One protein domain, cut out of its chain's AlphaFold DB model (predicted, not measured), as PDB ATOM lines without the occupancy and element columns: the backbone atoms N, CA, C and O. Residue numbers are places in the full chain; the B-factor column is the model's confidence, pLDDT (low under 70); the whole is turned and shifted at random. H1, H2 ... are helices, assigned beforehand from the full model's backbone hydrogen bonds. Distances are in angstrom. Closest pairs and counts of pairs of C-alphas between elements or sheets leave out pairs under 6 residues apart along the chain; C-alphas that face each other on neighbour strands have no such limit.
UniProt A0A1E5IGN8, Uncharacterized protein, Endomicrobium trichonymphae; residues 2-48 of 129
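Overview. This is residues 2 to 48 of the 129 residues of an uncharacterized protein of Endomicrobium trichonymphae (UniProt A0A1E5IGN8). Two helices meet at a corner, the first residues of H1 against H2, and a long link folds back from the far end of H1 to the start of H2. Residues 22 to 23 of that link pair briefly, in parallel, with residues 44 to 45 of the stretch after H2. The printed part has 47 residues with two named helices, H1 then H2, and no named strand; its class is all helix. It is compact, with a radius of gyration of the C-alphas of 10.4 A, and spans 29 by 22 by 15 A.

Arrangement. H1, residues 2 to 16, touches H2, residues 32 to 40, with residues 2 to 5 alone. Their closest C-alphas, of Glu 2 and Ala 37, are 5.1 A apart. They run the same way at a steep tilt of 46 degrees. In both, every O i to N i+4 pair is within hydrogen-bond range.

Along the chain. H1 measures 21.0 A from C-alpha 2 at (109.176, 86.606, 109.254) to C-alpha 16. H2 measures 12.0 A, ending with C-alpha 40 at (111.832, 81.438, 115.894).

Size, cuts and confidence. The C-alphas farthest apart, of Gly 17 and Lys 31, are 29.5 A apart. Residues 17 to 31 form a long link. The printed part has no cut, and no printed residue is under 70 in pLDDT.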
ATOM      1  N   GLU A   2     107.768  86.791 108.859       92.06
ATOM      2  CA  GLU A   2     109.176  86.606 109.254       92.06
ATOM      3  C   GLU A   2     110.187  87.457 108.469       92.06
ATOM      4  O   GLU A   2     111.049  88.091 109.064       92.06
ATOM      5  N   LYS A   3     110.029  87.566 107.143       95.12
ATOM      6  CA  LYS A   3     110.872  88.441 106.312       95.12
ATOM      7  C   LYS A   3     110.879  89.899 106.794       95.12
ATOM      8  O   LYS A   3     111.935  90.519 106.830       95.12
ATOM      9  N   GLU A   4     109.715  90.444 107.150       94.69
ATOM     10  CA  GLU A   4     109.593  91.839 107.594       94.69
ATOM     11  C   GLU A   4     110.115  92.022 109.023       94.69
ATOM     12  O   GLU A   4     110.792  93.011 109.290       94.69
ATOM     13  N   LEU A   5     109.885  91.037 109.904       94.75
ATOM     14  CA  LEU A   5     110.472  90.995 111.249       94.75
ATOM     15  C   LEU A   5     112.002  91.110 111.181       94.75
ATOM     16  O   LEU A   5     112.582  92.018 111.772       94.75
ATOM     17  N   LEU A   6     112.642  90.233 110.403       95.69
ATOM     18  CA  LEU A   6     114.100  90.199 110.273       95.69
ATOM     19  C   LEU A   6     114.655  91.445 109.591       95.69
ATOM     20  O   LEU A   6     115.675  91.989 110.010       95.69
ATOM     21  N   ARG A   7     113.983  91.926 108.540       96.94
ATOM     22  CA  ARG A   7     114.398  93.150 107.852       96.94
ATOM     23  C   ARG A   7     114.378  94.351 108.798       96.94
ATOM     24  O   ARG A   7     115.349  95.102 108.819       96.94
ATOM     25  N   GLY A   8     113.300  94.524 109.564       95.94
ATOM     26  CA  GLY A   8     113.181  95.602 110.545       95.94
ATOM     27  C   GLY A   8     114.238  95.498 111.642       95.94
ATOM     28  O   GLY A   8     114.939  96.474 111.904       95.94
ATOM     29  N   GLY A   9     114.410  94.300 112.213       95.69
ATOM     30  CA  GLY A   9     115.409  94.045 113.252       95.69
ATOM     31  C   GLY A   9     116.833  94.383 112.808       95.69
ATOM     32  O   GLY A   9     117.533  95.134 113.486       95.69
ATOM     33  N   ASN A  10     117.223  93.943 111.608       96.81
ATOM     34  CA  ASN A  10     118.545  94.223 111.044       96.81
ATOM     35  C   ASN A  10     118.802  95.722 110.828       96.81
ATOM     36  O   ASN A  10     119.913  96.190 111.074       96.81
ATOM     37  N   ILE A  11     117.793  96.484 110.390       97.81
ATOM     38  CA  ILE A  11     117.917  97.941 110.210       97.81
ATOM     39  C   ILE A  11     118.108  98.633 111.564       97.81
ATOM     40  O   ILE A  11     118.990  99.480 111.695       97.81
ATOM     41  N   ILE A  12     117.326  98.249 112.579       95.69
ATOM     42  CA  ILE A  12     117.453  98.795 113.938       95.69
ATOM     43  C   ILE A  12     118.838  98.479 114.511       95.69
ATOM     44  O   ILE A  12     119.510  99.380 115.015       95.69
ATOM     45  N   LYS A  13     119.306  97.233 114.380       94.31
ATOM     46  CA  LYS A  13     120.641  96.826 114.828       94.31
ATOM     47  C   LYS A  13     121.746  97.601 114.127       94.31
ATOM     48  O   LYS A  13     122.675  98.054 114.787       94.31
ATOM     49  N   ALA A  14     121.649  97.787 112.814       96.56
ATOM     50  CA  ALA A  14     122.638  98.552 112.061       96.56
ATOM     51  C   ALA A  14     122.692 100.026 112.497       96.56
ATOM     52  O   ALA A  14     123.773 100.605 112.543       96.56
ATOM     53  N   ALA A  15     121.544 100.623 112.833       95.88
ATOM     54  CA  ALA A  15     121.459 102.020 113.256       95.88
ATOM     55  C   ALA A  15     121.874 102.249 114.719       95.88
ATOM     56  O   ALA A  15     122.388 103.315 115.047       95.88
ATOM     57  N   THR A  16     121.629 101.276 115.602       92.81
ATOM     58  CA  THR A  16     121.756 101.463 117.062       92.81
ATOM     59  C   THR A  16     122.856 100.626 117.709       92.81
ATOM     60  O   THR A  16     123.283 100.947 118.811       92.81
ATOM     61  N   GLY A  17     123.294  99.536 117.073       92.00
ATOM     62  CA  GLY A  17     124.155  98.513 117.676       92.00
ATOM     63  C   GLY A  17     123.437  97.557 118.645       92.00
ATOM     64  O   GLY A  17     124.063  96.611 119.129       92.00
ATOM     65  N   VAL A  18     122.142  97.766 118.924       88.38
ATOM     66  CA  VAL A  18     121.319  96.900 119.788       88.38
ATOM     67  C   VAL A  18     120.587  95.868 118.941       88.38
ATOM     68  O   VAL A  18     119.948  96.222 117.956       88.38
ATOM     69  N   GLU A  19     120.612  94.600 119.351       89.62
ATOM     70  CA  GLU A  19     119.691  93.598 118.807       89.62
ATOM     71  C   GLU A  19     118.288  93.814 119.408       89.62
ATOM     72  O   GLU A  19     118.125  93.672 120.628       89.62
ATOM     73  N   PRO A  20     117.270  94.189 118.611       92.38
ATOM     74  CA  PRO A  20     115.913  94.312 119.117       92.38
ATOM     75  C   PRO A  20     115.301  92.924 119.308       92.38
ATOM     76  O   PRO A  20     115.301  92.100 118.402       92.38
ATOM     77  N   PHE A  21     114.715  92.695 120.477       91.88
ATOM     78  CA  PHE A  21     114.076  91.423 120.827       91.88
ATOM     79  C   PHE A  21     112.602  91.599 121.227       91.88
ATOM     80  O   PHE A  21     111.890  90.625 121.442       91.88
ATOM     81  N   LEU A  22     112.114  92.839 121.319       93.94
ATOM     82  CA  LEU A  22     110.697  93.137 121.516       93.94
ATOM     83  C   LEU A  22     110.082  93.532 120.175       93.94
ATOM     84  O   LEU A  22     110.603  94.405 119.481       93.94
ATOM     85  N   VAL A  23     108.948  92.927 119.831       94.25
ATOM     86  CA  VAL A  23     108.206  93.244 118.608       94.25
ATOM     87  C   VAL A  23     106.757  93.594 118.923       94.25
ATOM     88  O   VAL A  23     106.078  92.917 119.691       94.25
ATOM     89  N   ARG A  24     106.255  94.645 118.277       95.25
ATOM     90  CA  ARG A  24     104.829  94.969 118.223       95.25
ATOM     91  C   ARG A  24     104.400  94.988 116.767       95.25
ATOM     92  O   ARG A  24     104.841  95.841 116.002       95.25
ATOM     93  N   PHE A  25     103.548  94.048 116.375       94.56
ATOM     94  CA  PHE A  25     103.044  94.015 115.007       94.56
ATOM     95  C   PHE A  25     101.997  95.115 114.773       94.56
ATOM     96  O   PHE A  25     101.282  95.499 115.711       94.56
ATOM     97  N   PRO A  26     101.867  95.614 113.529       93.94
ATOM     98  CA  PRO A  26     100.871  96.620 113.183       93.94
ATOM     99  C   PRO A  26      99.470  96.234 113.660       93.94
ATOM    100  O   PRO A  26      99.065  95.074 113.569       93.94
ATOM    101  N   TYR A  27      98.733  97.219 114.177       92.62
ATOM    102  CA  TYR A  27      97.357  97.057 114.664       92.62
ATOM    103  C   TYR A  27      97.183  96.036 115.805       92.62
ATOM    104  O   TYR A  27      96.064  95.603 116.071       92.62
ATOM    105  N   GLY A  28      98.266  95.649 116.491       92.31
ATOM    106  CA  GLY A  28      98.226  94.655 117.567       92.31
ATOM    107  C   GLY A  28      98.054  93.217 117.073       92.31
ATOM    108  O   GLY A  28      97.564  92.366 117.817       92.31
ATOM    109  N   TYR A  29      98.423  92.942 115.817       93.25
ATOM    110  CA  TYR A  29      98.282  91.629 115.189       93.25
ATOM    111  C   TYR A  29      98.997  90.523 115.989       93.25
ATOM    112  O   TYR A  29     100.206  90.574 116.200       93.25
ATOM    113  N   LEU A  30      98.241  89.502 116.409       91.81
ATOM    114  CA  LEU A  30      98.710  88.424 117.295       91.81
ATOM    115  C   LEU A  30      98.246  87.035 116.822       91.81
ATOM    116  O   LEU A  30      97.889  86.170 117.618       91.81
ATOM    117  N   LYS A  31      98.175  86.815 115.507       90.81
ATOM    118  CA  LYS A  31      97.839  85.490 114.966       90.81
ATOM    119  C   LYS A  31      99.040  84.527 115.063       90.81
ATOM    120  O   LYS A  31     100.171  84.995 115.221       90.81
ATOM    121  N   PRO A  32      98.816  83.198 114.966       91.25
ATOM    122  CA  PRO A  32      99.875  82.200 115.129       91.25
ATOM    123  C   PRO A  32     101.103  82.431 114.244       91.25
ATOM    124  O   PRO A  32     102.220  82.321 114.727       91.25
ATOM    125  N   ASP A  33     100.920  82.860 112.996       91.75
ATOM    126  CA  ASP A  33     102.018  83.152 112.068       91.75
ATOM    127  C   ASP A  33     102.967  84.257 112.570       91.75
ATOM    128  O   ASP A  33     104.178  84.182 112.352       91.75
ATOM    129  N   ALA A  34     102.440  85.273 113.258       89.06
ATOM    130  CA  ALA A  34     103.232  86.329 113.889       89.06
ATOM    131  C   ALA A  34     103.938  85.854 115.157       89.06
ATOM    132  O   ALA A  34     105.126  86.131 115.335       89.06
ATOM    133  N   VAL A  35     103.229  85.115 116.010       89.12
ATOM    134  CA  VAL A  35     103.792  84.582 117.258       89.12
ATOM    135  C   VAL A  35     104.901  83.571 116.964       89.12
ATOM    136  O   VAL A  35     105.969  83.638 117.564       89.12
ATOM    137  N   GLU A  36     104.687  82.669 116.008       90.56
ATOM    138  CA  GLU A  36     105.676  81.675 115.596       90.56
ATOM    139  C   GLU A  36     106.892  82.315 114.927       90.56
ATOM    140  O   GLU A  36     108.016  81.902 115.204       90.56
ATOM    141  N   ALA A  37     106.686  83.329 114.076       92.00
ATOM    142  CA  ALA A  37     107.794  84.070 113.482       92.00
ATOM    143  C   ALA A  37     108.646  84.758 114.555       92.00
ATOM    144  O   ALA A  37     109.862  84.635 114.515       92.00
ATOM    145  N   ALA A  38     108.028  85.431 115.531       91.00
ATOM    146  CA  ALA A  38     108.759  86.049 116.636       91.00
ATOM    147  C   ALA A  38     109.518  85.002 117.470       91.00
ATOM    148  O   ALA A  38     110.711  85.158 117.720       91.00
ATOM    149  N   LYS A  39     108.858  83.890 117.812       87.88
ATOM    150  CA  LYS A  39     109.442  82.809 118.616       87.88
ATOM    151  C   LYS A  39     110.658  82.150 117.957       87.88
ATOM    152  O   LYS A  39     111.576  81.767 118.666       87.88
ATOM    153  N   ARG A  40     110.679  82.006 116.624       92.25
ATOM    154  CA  ARG A  40     111.832  81.438 115.894       92.25
ATOM    155  C   ARG A  40     113.105  82.279 115.995       92.25
ATOM    156  O   ARG A  40     114.177  81.743 115.745       92.25
ATOM    157  N   HIS A  41     112.974  83.559 116.336       90.06
ATOM    158  CA  HIS A  41     114.075  84.521 116.423       90.06
ATOM    159  C   HIS A  41     114.196  85.111 117.830       90.06
ATOM    160  O   HIS A  41     114.586  86.265 117.975       90.06
ATOM    161  N   ASP A  42     113.776  84.349 118.847       89.50
ATOM    162  CA  ASP A  42     113.845  84.719 120.268       89.50
ATOM    163  C   ASP A  42     113.240  86.100 120.594       89.50
ATOM    164  O   ASP A  42     113.601  86.761 121.567       89.50
ATOM    165  N   CYS A  43     112.276  86.539 119.780       91.00
ATOM    166  CA  CYS A  43     111.581  87.803 119.958       91.00
ATOM    167  C   CYS A  43     110.315  87.619 120.806       91.00
ATOM    168  O   CYS A  43     109.538  86.677 120.621       91.00
ATOM    169  N   CYS A  44     110.042  88.584 121.681       91.25
ATOM    170  CA  CYS A  44     108.831  88.661 122.486       91.25
ATOM    171  C   CYS A  44     107.816  89.627 121.856       91.25
ATOM    172  O   CYS A  44     108.135  90.783 121.570       91.25
ATOM    173  N   VAL A  45     106.575  89.169 121.656       92.69
ATOM    174  CA  VAL A  45     105.500  90.012 121.112       92.69
ATOM    175  C   VAL A  45     104.837  90.812 122.233       92.69
ATOM    176  O   VAL A  45     104.207  90.223 123.111       92.69
ATOM    177  N   ILE A  46     104.919  92.145 122.180       94.50
ATOM    178  CA  ILE A  46     104.351  93.048 123.192       94.50
ATOM    179  C   ILE A  46     103.292  93.979 122.587       94.50
ATOM    180  O   ILE A  46     103.569  94.800 121.709       94.50
ATOM    181  N   ASN A  47     102.083  93.933 123.145       95.06
ATOM    182  CA  ASN A  47     101.023  94.904 122.868       95.06
ATOM    183  C   ASN A  47     100.981  96.013 123.937       95.06
ATOM    184  O   ASN A  47     102.020  96.437 124.445       95.06
ATOM    185  N   TRP A  48      99.804  96.569 124.203       97.56
ATOM    186  CA  TRP A  48      99.578  97.653 125.151       97.56
ATOM    187  C   TRP A  48      98.305  97.377 125.946       97.56
ATOM    188  O   TRP A  48      97.408  96.678 125.472       97.56
TER     189      TRP A  48